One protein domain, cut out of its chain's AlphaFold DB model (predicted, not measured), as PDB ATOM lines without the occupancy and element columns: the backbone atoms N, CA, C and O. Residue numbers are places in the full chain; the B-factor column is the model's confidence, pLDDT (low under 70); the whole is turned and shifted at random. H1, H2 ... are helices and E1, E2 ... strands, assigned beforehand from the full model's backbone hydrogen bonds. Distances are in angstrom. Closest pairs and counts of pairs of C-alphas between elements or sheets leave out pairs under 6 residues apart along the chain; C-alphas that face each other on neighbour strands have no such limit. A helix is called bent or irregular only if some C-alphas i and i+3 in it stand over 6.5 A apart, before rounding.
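What this domain is: This is residues 2 to 84 of the 121 residues of the protein "cytochrome P450 4c21-like" of Diabrotica virgifera virgifera (western corn rootworm) (UniProt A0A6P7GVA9). A long straight helix, H1, leads into a small flat body, and its residues 2 to 16 stick out free like a handle. In the body, the two-stranded hairpin E1 and E2 has the end of H1 by its turn and H2 by its other end, and a long stretch without a named element, residues 27 to 50, joins the helices. The printed part has 83 residues, with named elements in the order H1, H2, E1, E2; the class is mixed, and the sheet, order E1 - E2, is antiparallel. The whole is loose, with a radius of gyration of the C-alphas of 16.2 A and spans of 54 by 30 by 13 A.

How they stand to each other: H1, residues 2 to 26, comes closest to E2, residues 77 to 82, at the C-alphas of Gln 25 and Thr 78, 7.4 A apart. H2, residues 51 to 65, is apart from H1. The closest C-alphas of H2 and E1, residues 68 to 73, are those of His 62 and Met 69, 7.1 A apart. H2 and E2 are near each other, with 5 pairs of C-alphas within 10 A. E1 and E2 form an antiparallel hairpin at 151 degrees; N 71 and O 79, 2.8 A, are within hydrogen-bond range. Every O i to N i+4 pair is within hydrogen-bond range in H1, and 9 of 11 in H2.

Where its parts are: H1 begins at C-alpha 2 (97.551, 202.774, 170.381) and is 36.2 A long. H2 measures 21.6 A and is only just irregular, C-alphas 52 and 55 being 6.9 A apart. E1 measures 15.9 A; E2, 16.4 A long, ends at C-alpha 82 (141.313, 222.748, 185.661).

The domain as a whole: The C-alphas of Ile 2 and Asp 84 are the two farthest apart, 55.7 A. The printed part has no cut. The link H1 to H2 is long. No printed residue is under 70 in pLDDT.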
ATOM      1  N   ILE A   2      96.367 203.120 169.563       94.50
ATOM      2  CA  ILE A   2      97.551 202.774 170.381       94.50
ATOM      3  C   ILE A   2      98.857 203.380 169.830       94.50
ATOM      4  O   ILE A   2      99.560 204.066 170.562       94.50
ATOM      5  N   LEU A   3      99.147 203.212 168.532       96.06
ATOM      6  CA  LEU A   3     100.347 203.792 167.901       96.06
ATOM      7  C   LEU A   3     100.411 205.321 168.039       96.06
ATOM      8  O   LEU A   3     101.473 205.868 168.306       96.06
ATOM      9  N   LEU A   4      99.264 205.995 167.922       96.12
ATOM     10  CA  LEU A   4      99.168 207.451 168.018       96.12
ATOM     11  C   LEU A   4      99.491 207.937 169.442       96.12
ATOM     12  O   LEU A   4     100.242 208.894 169.618       96.12
ATOM     13  N   VAL A   5      99.005 207.225 170.465       97.19
ATOM     14  CA  VAL A   5      99.348 207.502 171.870       97.19
ATOM     15  C   VAL A   5     100.849 207.321 172.113       97.19
ATOM     16  O   VAL A   5     101.478 208.208 172.687       97.19
ATOM     17  N   PHE A   6     101.452 206.234 171.616       97.62
ATOM     18  CA  PHE A   6     102.900 206.021 171.731       97.62
ATOM     19  C   PHE A   6     103.710 207.129 171.054       97.62
ATOM     20  O   PHE A   6     104.661 207.633 171.652       97.62
ATOM     21  N   THR A   7     103.321 207.555 169.849       97.25
ATOM     22  CA  THR A   7     104.017 208.645 169.149       97.25
ATOM     23  C   THR A   7     103.929 209.972 169.898       97.25
ATOM     24  O   THR A   7     104.922 210.697 169.958       97.25
ATOM     25  N   ILE A   8     102.784 210.277 170.521       97.81
ATOM     26  CA  ILE A   8     102.618 211.498 171.323       97.81
ATOM     27  C   ILE A   8     103.500 211.439 172.570       97.81
ATOM     28  O   ILE A   8     104.254 212.376 172.823       97.81
ATOM     29  N   ILE A   9     103.457 210.333 173.319       97.94
ATOM     30  CA  ILE A   9     104.271 210.163 174.530       97.94
ATOM     31  C   ILE A   9     105.758 210.274 174.189       97.94
ATOM     32  O   ILE A   9     106.481 211.019 174.848       97.94
ATOM     33  N   PHE A  10     106.211 209.590 173.137       97.38
ATOM     34  CA  PHE A  10     107.599 209.668 172.690       97.38
ATOM     35  C   PHE A  10     107.998 211.098 172.313       97.38
ATOM     36  O   PHE A  10     109.056 211.565 172.727       97.38
ATOM     37  N   SER A  11     107.133 211.823 171.597       97.56
ATOM     38  CA  SER A  11     107.388 213.216 171.211       97.56
ATOM     39  C   SER A  11     107.489 214.142 172.427       97.56
ATOM     40  O   SER A  11     108.381 214.988 172.476       97.56
ATOM     41  N   ILE A  12     106.631 213.958 173.438       98.00
ATOM     42  CA  ILE A  12     106.681 214.719 174.698       98.00
ATOM     43  C   ILE A  12     107.969 214.407 175.467       98.00
ATOM     44  O   ILE A  12     108.637 215.329 175.935       98.00
ATOM     45  N   LEU A  13     108.343 213.129 175.578       97.12
ATOM     46  CA  LEU A  13     109.583 212.720 176.243       97.12
ATOM     47  C   LEU A  13     110.815 213.267 175.521       97.12
ATOM     48  O   LEU A  13     111.726 213.765 176.181       97.12
ATOM     49  N   LEU A  14     110.827 213.230 174.187       96.00
ATOM     50  CA  LEU A  14     111.899 213.795 173.376       96.00
ATOM     51  C   LEU A  14     111.998 215.309 173.578       96.00
ATOM     52  O   LEU A  14     113.084 215.814 173.844       96.00
ATOM     53  N   LEU A  15     110.877 216.035 173.522       96.81
ATOM     54  CA  LEU A  15     110.856 217.478 173.762       96.81
ATOM     55  C   LEU A  15     111.339 217.820 175.181       96.81
ATOM     56  O   LEU A  15     112.158 218.724 175.358       96.81
ATOM     57  N   CYS A  16     110.878 217.081 176.192       96.06
ATOM     58  CA  CYS A  16     111.323 217.237 177.576       96.06
ATOM     59  C   CYS A  16     112.833 216.985 177.703       96.06
ATOM     60  O   CYS A  16     113.563 217.796 178.268       96.06
ATOM     61  N   PHE A  17     113.336 215.910 177.099       95.31
ATOM     62  CA  PHE A  17     114.763 215.607 177.086       95.31
ATOM     63  C   PHE A  17     115.585 216.717 176.415       95.31
ATOM     64  O   PHE A  17     116.562 217.184 176.997       95.31
ATOM     65  N   VAL A  18     115.174 217.180 175.229       95.12
ATOM     66  CA  VAL A  18     115.875 218.237 174.480       95.12
ATOM     67  C   VAL A  18     115.886 219.551 175.257       95.12
ATOM     68  O   VAL A  18     116.929 220.196 175.352       95.12
ATOM     69  N   THR A  19     114.756 219.939 175.850       94.81
ATOM     70  CA  THR A  19     114.665 221.171 176.649       94.81
ATOM     71  C   THR A  19     115.526 221.091 177.907       94.81
ATOM     72  O   THR A  19     116.287 222.021 178.180       94.81
ATOM     73  N   LEU A  20     115.494 219.970 178.634       94.31
ATOM     74  CA  LEU A  20     116.351 219.755 179.802       94.31
ATOM     75  C   LEU A  20     117.838 219.762 179.433       94.31
ATOM     76  O   LEU A  20     118.622 220.438 180.103       94.31
ATOM     77  N   ALA A  21     118.227 219.057 178.368       94.00
ATOM     78  CA  ALA A  21     119.599 219.041 177.870       94.00
ATOM     79  C   ALA A  21     120.066 220.454 177.490       94.00
ATOM     80  O   ALA A  21     121.115 220.911 177.943       94.00
ATOM     81  N   TYR A  22     119.238 221.196 176.751       92.81
ATOM     82  CA  TYR A  22     119.532 222.570 176.353       92.81
ATOM     83  C   TYR A  22     119.728 223.501 177.560       92.81
ATOM     84  O   TYR A  22     120.718 224.233 177.622       92.81
ATOM     85  N   ILE A  23     118.830 223.443 178.552       93.56
ATOM     86  CA  ILE A  23     118.927 224.245 179.782       93.56
ATOM     87  C   ILE A  23     120.204 223.892 180.557       93.56
ATOM     88  O   ILE A  23     120.940 224.785 180.988       93.56
ATOM     89  N   LYS A  24     120.509 222.597 180.711       93.31
ATOM     90  CA  LYS A  24     121.714 222.143 181.421       93.31
ATOM     91  C   LYS A  24     122.991 222.592 180.723       93.31
ATOM     92  O   LYS A  24     123.871 223.141 181.383       93.31
ATOM     93  N   GLN A  25     123.063 222.462 179.402       92.12
ATOM     94  CA  GLN A  25     124.196 222.960 178.619       92.12
ATOM     95  C   GLN A  25     124.320 224.492 178.654       92.12
ATOM     96  O   GLN A  25     125.400 225.038 178.446       92.12
ATOM     97  N   ARG A  26     123.227 225.217 178.934       92.25
ATOM     98  CA  ARG A  26     123.236 226.678 179.098       92.25
ATOM     99  C   ARG A  26     123.612 227.169 180.494       92.25
ATOM    100  O   ARG A  26     123.998 228.324 180.611       92.25
ATOM    101  N   THR A  27     123.555 226.316 181.515       93.75
ATOM    102  CA  THR A  27     123.715 226.730 182.922       93.75
ATOM    103  C   THR A  27     125.091 227.340 183.221       93.75
ATOM    104  O   THR A  27     125.180 228.269 184.010       93.75
ATOM    105  N   PHE A  28     126.156 226.847 182.582       93.06
ATOM    106  CA  PHE A  28     127.536 227.284 182.840       93.06
ATOM    107  C   PHE A  28     128.165 228.002 181.644       93.06
ATOM    108  O   PHE A  28     129.370 227.905 181.423       93.06
ATOM    109  N   ARG A  29     127.358 228.710 180.846       92.25
ATOM    110  CA  ARG A  29     127.831 229.345 179.605       92.25
ATOM    111  C   ARG A  29     128.841 230.469 179.782       92.25
ATOM    112  O   ARG A  29     129.544 230.782 178.827       92.25
ATOM    113  N   ASP A  30     128.937 231.013 180.983       94.12
ATOM    114  CA  ASP A  30     129.869 232.095 181.293       94.12
ATOM    115  C   ASP A  30     131.318 231.599 181.421       94.12
ATOM    116  O   ASP A  30     132.257 232.381 181.310       94.12
ATOM    117  N   PHE A  31     131.528 230.293 181.618       95.88
ATOM    118  CA  PHE A  31     132.866 229.701 181.680       95.88
ATOM    119  C   PHE A  31     133.372 229.341 180.286       95.88
ATOM    120  O   PHE A  31     132.613 228.752 179.530       95.88
ATOM    121  N   PRO A  32     134.635 229.589 179.923       96.94
ATOM    122  CA  PRO A  32     135.132 229.250 178.592       96.94
ATOM    123  C   PRO A  32     135.133 227.729 178.357       96.94
ATOM    124  O   PRO A  32     135.229 226.935 179.294       96.94
ATOM    125  N   GLY A  33     135.006 227.310 177.101       96.25
ATOM    126  CA  GLY A  33     135.063 225.904 176.701       96.25
ATOM    127  C   GLY A  33     134.437 225.660 175.326       96.25
ATOM    128  O   GLY A  33     133.729 226.529 174.810       96.25
ATOM    129  N   PRO A  34     134.679 224.486 174.721       95.44
ATOM    130  CA  PRO A  34     134.072 224.117 173.451       95.44
ATOM    131  C   PRO A  34     132.550 223.988 173.579       95.44
ATOM    132  O   PRO A  34     132.024 223.486 174.581       95.44
ATOM    133  N   GLU A  35     131.843 224.447 172.544       93.69
ATOM    134  CA  GLU A  35     130.387 224.354 172.492       93.69
ATOM    135  C   GLU A  35     129.950 222.887 172.339       93.69
ATOM    136  O   GLU A  35     130.395 222.195 171.418       93.69
ATOM    137  N   PRO A  36     129.065 222.402 173.223       94.38
ATOM    138  CA  PRO A  36     128.610 221.025 173.195       94.38
ATOM    139  C   PRO A  36     127.616 220.780 172.065       94.38
ATOM    140  O   PRO A  36     126.785 221.632 171.744       94.38
ATOM    141  N   ASN A  37     127.611 219.560 171.532       93.31
ATOM    142  CA  ASN A  37     126.456 219.089 170.777       93.31
ATOM    143  C   ASN A  37     125.357 218.574 171.731       93.31
ATOM    144  O   ASN A  37     125.608 218.244 172.893       93.31
ATOM    145  N   LEU A  38     124.120 218.482 171.238       90.44
ATOM    146  CA  LEU A  38     122.958 218.161 172.073       90.44
ATOM    147  C   LEU A  38     123.011 216.755 172.695       90.44
ATOM    148  O   LEU A  38     122.545 216.573 173.814       90.44
ATOM    149  N   PHE A  39     123.562 215.765 171.987       88.75
ATOM    150  CA  PHE A  39     123.461 214.352 172.375       88.75
ATOM    151  C   PHE A  39     124.670 213.848 173.167       88.75
ATOM    152  O   PHE A  39     124.512 213.202 174.198       88.75
ATOM    153  N   LEU A  40     125.878 214.138 172.693       92.62
ATOM    154  CA  LEU A  40     127.149 213.676 173.258       92.62
ATOM    155  C   LEU A  40     127.876 214.765 174.051       92.62
ATOM    156  O   LEU A  40     128.908 214.485 174.661       92.62
ATOM    157  N   GLY A  41     127.393 216.007 174.033       93.88
ATOM    158  CA  GLY A  41     128.147 217.122 174.586       93.88
ATOM    159  C   GLY A  41     129.483 217.271 173.858       93.88
ATOM    160  O   GLY A  41     129.531 217.299 172.627       93.88
ATOM    161  N   ASN A  42     130.570 217.292 174.625       94.69
ATOM    162  CA  ASN A  42     131.953 217.336 174.145       94.69
ATOM    163  C   ASN A  42     132.609 215.947 174.054       94.69
ATOM    164  O   ASN A  42     133.739 215.835 173.585       94.69
ATOM    165  N   CYS A  43     131.909 214.860 174.407       91.88
ATOM    166  CA  CYS A  43     132.473 213.504 174.334       91.88
ATOM    167  C   CYS A  43     132.826 213.072 172.906       91.88
ATOM    168  O   CYS A  43     133.683 212.217 172.705       91.88
ATOM    169  N   HIS A  44     132.226 213.699 171.895       90.06
ATOM    170  CA  HIS A  44     132.590 213.480 170.496       90.06
ATOM    171  C   HIS A  44     134.059 213.841 170.188       90.06
ATOM    172  O   HIS A  44     134.624 213.307 169.242       90.06
ATOM    173  N   MET A  45     134.690 214.705 170.995       90.75
ATOM    174  CA  MET A  45     136.089 215.114 170.824       90.75
ATOM    175  C   MET A  45     137.079 214.014 171.221       90.75
ATOM    176  O   MET A  45     138.210 214.009 170.744       90.75
ATOM    177  N   ILE A  46     136.660 213.086 172.086       88.31
ATOM    178  CA  ILE A  46     137.467 211.945 172.545       88.31
ATOM    179  C   ILE A  46     137.043 210.629 171.898       88.31
ATOM    180  O   ILE A  46     137.834 209.689 171.842       88.31
ATOM    181  N   LEU A  47     135.811 210.554 171.392       86.31
ATOM    182  CA  LEU A  47     135.279 209.349 170.778       86.31
ATOM    183  C   LEU A  47     136.191 208.908 169.618       86.31
ATOM    184  O   LEU A  47     136.517 209.698 168.737       86.31
ATOM    185  N   PHE A  48     136.621 207.646 169.649       85.12
ATOM    186  CA  PHE A  48     137.521 207.026 168.662       85.12
ATOM    187  C   PHE A  48     138.966 207.552 168.618       85.12
ATOM    188  O   PHE A  48     139.738 207.116 167.762       85.12
ATOM    189  N   LYS A  49     139.381 208.431 169.540       89.75
ATOM    190  CA  LYS A  49     140.803 208.765 169.703       89.75
ATOM    191  C   LYS A  49     141.500 207.716 170.576       89.75
ATOM    192  O   LYS A  49     140.896 207.194 171.514       89.75
ATOM    193  N   PRO A  50     142.778 207.406 170.317       92.88
ATOM    194  CA  PRO A  50     143.532 206.536 171.205       92.88
ATOM    195  C   PRO A  50     143.812 207.240 172.541       92.88
ATOM    196  O   PRO A  50     144.067 208.445 172.578       92.88
ATOM    197  N   LEU A  51     143.809 206.476 173.638       90.00
ATOM    198  CA  LEU A  51     143.878 207.011 175.004       90.00
ATOM    199  C   LEU A  51     145.106 207.902 175.254       90.00
ATOM    200  O   LEU A  51     145.001 208.927 175.922       90.00
ATOM    201  N   TYR A  52     146.260 207.555 174.678       92.06
ATOM    202  CA  TYR A  52     147.497 208.324 174.853       92.06
ATOM    203  C   TYR A  52     147.415 209.755 174.288       92.06
ATOM    204  O   TYR A  52     148.208 210.601 174.683       92.06
ATOM    205  N   LYS A  53     146.445 210.052 173.409       93.50
ATOM    206  CA  LYS A  53     146.207 211.396 172.855       93.50
ATOM    207  C   LYS A  53     145.309 212.283 173.708       93.50
ATOM    208  O   LYS A  53     145.118 213.450 173.375       93.50
ATOM    209  N   TYR A  54     144.734 211.760 174.787       92.25
ATOM    210  CA  TYR A  54     143.764 212.521 175.573       92.25
ATOM    211  C   TYR A  54     144.430 213.684 176.312       92.25
ATOM    212  O   TYR A  54     143.860 214.768 176.361       92.25
ATOM    213  N   MET A  55     145.642 213.483 176.837       92.56
ATOM    214  CA  MET A  55     146.374 214.539 177.543       92.56
ATOM    215  C   MET A  55     146.858 215.643 176.598       92.56
ATOM    216  O   MET A  55     146.739 216.817 176.949       92.56
ATOM    217  N   ASP A  56     147.319 215.287 175.393       94.69
ATOM    218  CA  ASP A  56     147.664 216.256 174.342       94.69
ATOM    219  C   ASP A  56     146.450 217.148 174.036       94.69
ATOM    220  O   ASP A  56     146.526 218.369 174.134       94.69
ATOM    221  N   MET A  57     145.289 216.532 173.786       94.06
ATOM    222  CA  MET A  57     144.044 217.245 173.494       94.06
ATOM    223  C   MET A  57     143.596 218.153 174.647       94.06
ATOM    224  O   MET A  57     143.216 219.297 174.411       94.06
ATOM    225  N   LEU A  58     143.656 217.692 175.903       94.12
ATOM    226  CA  LEU A  58     143.308 218.542 177.049       94.12
ATOM    227  C   LEU A  58     144.275 219.723 177.196       94.12
ATOM    228  O   LEU A  58     143.847 220.808 177.590       94.12
ATOM    229  N   THR A  59     145.553 219.524 176.867       95.94
ATOM    230  CA  THR A  59     146.560 220.593 176.875       95.94
ATOM    231  C   THR A  59     146.240 221.636 175.809       95.94
ATOM    232  O   THR A  59     146.136 222.811 176.147       95.94
ATOM    233  N   GLU A  60     145.965 221.205 174.575       96.00
ATOM    234  CA  GLU A  60     145.551 222.087 173.475       96.00
ATOM    235  C   GLU A  60     144.286 222.886 173.829       96.00
ATOM    236  O   GLU A  60     144.212 224.091 173.595       96.00
ATOM    237  N   LEU A  61     143.289 222.247 174.453       96.06
ATOM    238  CA  LEU A  61     142.083 222.950 174.893       96.06
ATOM    239  C   LEU A  61     142.363 223.971 175.995       96.06
ATOM    240  O   LEU A  61     141.757 225.041 175.989       96.06
ATOM    241  N   HIS A  62     143.276 223.681 176.921       97.44
ATOM    242  CA  HIS A  62     143.698 224.658 177.922       97.44
ATOM    243  C   HIS A  62     144.433 225.851 177.308       97.44
ATOM    244  O   HIS A  62     144.292 226.964 177.815       97.44
ATOM    245  N   ASP A  63     145.172 225.645 176.221       97.62
ATOM    246  CA  ASP A  63     145.847 226.732 175.512       97.62
ATOM    247  C   ASP A  63     144.836 227.648 174.788       97.62
ATOM    248  O   ASP A  63     145.067 228.850 174.671       97.62
ATOM    249  N   ILE A  64     143.679 227.111 174.373       97.44
ATOM    250  CA  ILE A  64     142.597 227.864 173.710       97.44
ATOM    251  C   ILE A  64     141.649 228.537 174.716       97.44
ATOM    252  O   ILE A  64     141.309 229.710 174.571       97.44
ATOM    253  N   TYR A  65     141.173 227.787 175.713       97.31
ATOM    254  CA  TYR A  65     140.090 228.202 176.616       97.31
ATOM    255  C   TYR A  65     140.584 228.686 177.982       97.31
ATOM    256  O   TYR A  65     139.799 229.211 178.771       97.31
ATOM    257  N   GLY A  66     141.878 228.545 178.260       97.12
ATOM    258  CA  GLY A  66     142.501 229.007 179.489       97.12
ATOM    259  C   GLY A  66     142.524 227.962 180.612       97.12
ATOM    260  O   GLY A  66     142.219 226.781 180.421       97.12
ATOM    261  N   PRO A  67     142.922 228.381 181.824       97.31
ATOM    262  CA  PRO A  67     143.281 227.466 182.907       97.31
ATOM    263  C   PRO A  67     142.078 226.797 183.585       97.31
ATOM    264  O   PRO A  67     142.253 225.809 184.294       97.31
ATOM    265  N   VAL A  68     140.860 227.296 183.372       97.56
ATOM    266  CA  VAL A  68     139.615 226.686 183.854       97.56
ATOM    267  C   VAL A  68     138.647 226.653 182.689       97.56
ATOM    268  O   VAL A  68     138.232 227.708 182.222       97.56
ATOM    269  N   MET A  69     138.272 225.458 182.242       97.00
ATOM    270  CA  MET A  69     137.341 225.293 181.130       97.00
ATOM    271  C   MET A  69     136.200 224.347 181.482       97.00
ATOM    272  O   MET A  69     136.367 223.391 182.247       97.00
ATOM    273  N   ARG A  70     135.032 224.601 180.893       96.38
ATOM    274  CA  ARG A  70     133.875 223.711 180.972       96.38
ATOM    275  C   ARG A  70     133.916 222.697 179.833       96.38
ATOM    276  O   ARG A  70     134.196 223.046 178.688       96.38
ATOM    277  N   LEU A  71     133.534 221.462 180.123       95.56
ATOM    278  CA  LEU A  71     133.159 220.470 179.123       95.56
ATOM    279  C   LEU A  71     131.806 219.861 179.485       95.56
ATOM    280  O   LEU A  71     131.452 219.763 180.656       95.56
ATOM    281  N   HIS A  72     131.054 219.416 178.485       94.88
ATOM    282  CA  HIS A  72     129.832 218.654 178.714       94.88
ATOM    283  C   HIS A  72     130.075 217.174 178.454       94.88
ATOM    284  O   HIS A  72     130.472 216.794 177.355       94.88
ATOM    285  N   ASP A  73     129.823 216.352 179.468       91.06
ATOM    286  CA  ASP A  73     129.862 214.895 179.360       91.06
ATOM    287  C   ASP A  73     128.443 214.393 179.056       91.06
ATOM    288  O   ASP A  73     127.625 214.150 179.949       91.06
ATOM    289  N   GLY A  74     128.095 214.374 177.769       91.62
ATOM    290  CA  GLY A  74     126.730 214.107 177.328       91.62
ATOM    291  C   GLY A  74     125.771 215.306 177.467       91.62
ATOM    292  O   GLY A  74     126.191 216.464 177.528       91.62
ATOM    293  N   PRO A  75     124.451 215.049 177.491       91.19
ATOM    294  CA  PRO A  75     123.419 216.079 177.340       91.19
ATOM    295  C   PRO A  75     123.161 216.889 178.621       91.19
ATOM    296  O   PRO A  75     122.717 218.031 178.553       91.19
ATOM    297  N   ILE A  76     123.414 216.308 179.799       90.75
ATOM    298  CA  ILE A  76     122.983 216.867 181.096       90.75
ATOM    299  C   ILE A  76     124.099 216.985 182.141       90.75
ATOM    300  O   ILE A  76     123.856 217.516 183.227       90.75
ATOM    301  N   SER A  77     125.304 216.491 181.846       91.38
ATOM    302  CA  SER A  77     126.453 216.579 182.748       91.38
ATOM    303  C   SER A  77     127.401 217.675 182.285       91.38
ATOM    304  O   SER A  77     127.675 217.815 181.094       91.38
ATOM    305  N   THR A  78     127.909 218.454 183.234       93.50
ATOM    306  CA  THR A  78     128.969 219.438 182.995       93.50
ATOM    307  C   THR A  78     130.126 219.101 183.917       93.50
ATOM    308  O   THR A  78     129.916 218.843 185.104       93.50
ATOM    309  N   ILE A  79     131.328 219.093 183.364       93.56
ATOM    310  CA  ILE A  79     132.579 218.896 184.083       93.56
ATOM    311  C   ILE A  79     133.444 220.141 183.902       93.56
ATOM    312  O   ILE A  79     133.403 220.794 182.860       93.56
ATOM    313  N   PHE A  80     134.232 220.458 184.918       95.25
ATOM    314  CA  PHE A  80     135.257 221.486 184.830       95.25
ATOM    315  C   PHE A  80     136.613 220.806 184.760       95.25
ATOM    316  O   PHE A  80     136.926 219.958 185.598       95.25
ATOM    317  N   VAL A  81     137.399 221.172 183.754       95.62
ATOM    318  CA  VAL A  81     138.792 220.754 183.630       95.62
ATOM    319  C   VAL A  81     139.654 221.939 184.031       95.62
ATOM    320  O   VAL A  81     139.451 223.059 183.554       95.62
ATOM    321  N   VAL A  82     140.570 221.701 184.963       96.88
ATOM    322  CA  VAL A  82     141.313 222.748 185.661       96.88
ATOM    323  C   VAL A  82     142.809 222.481 185.544       96.88
ATOM    324  O   VAL A  82     143.277 221.396 185.882       96.88
ATOM    325  N   LYS A  83     143.538 223.507 185.109       96.50
ATOM    326  CA  LYS A  83     145.004 223.630 185.088       96.50
ATOM    327  C   LYS A  83     145.485 224.751 186.028       96.50
ATOM    328  O   LYS A  83     146.685 224.910 186.228       96.50
ATOM    329  N   ASP A  84     144.568 225.522 186.623       97.44
ATOM    330  CA  ASP A  84     144.889 226.559 187.611       97.44
ATOM    331  C   ASP A  84     145.378 225.954 188.937       97.44
ATOM    332  O   ASP A  84     144.626 225.292 189.656       97.44
TER     333      ASP A  84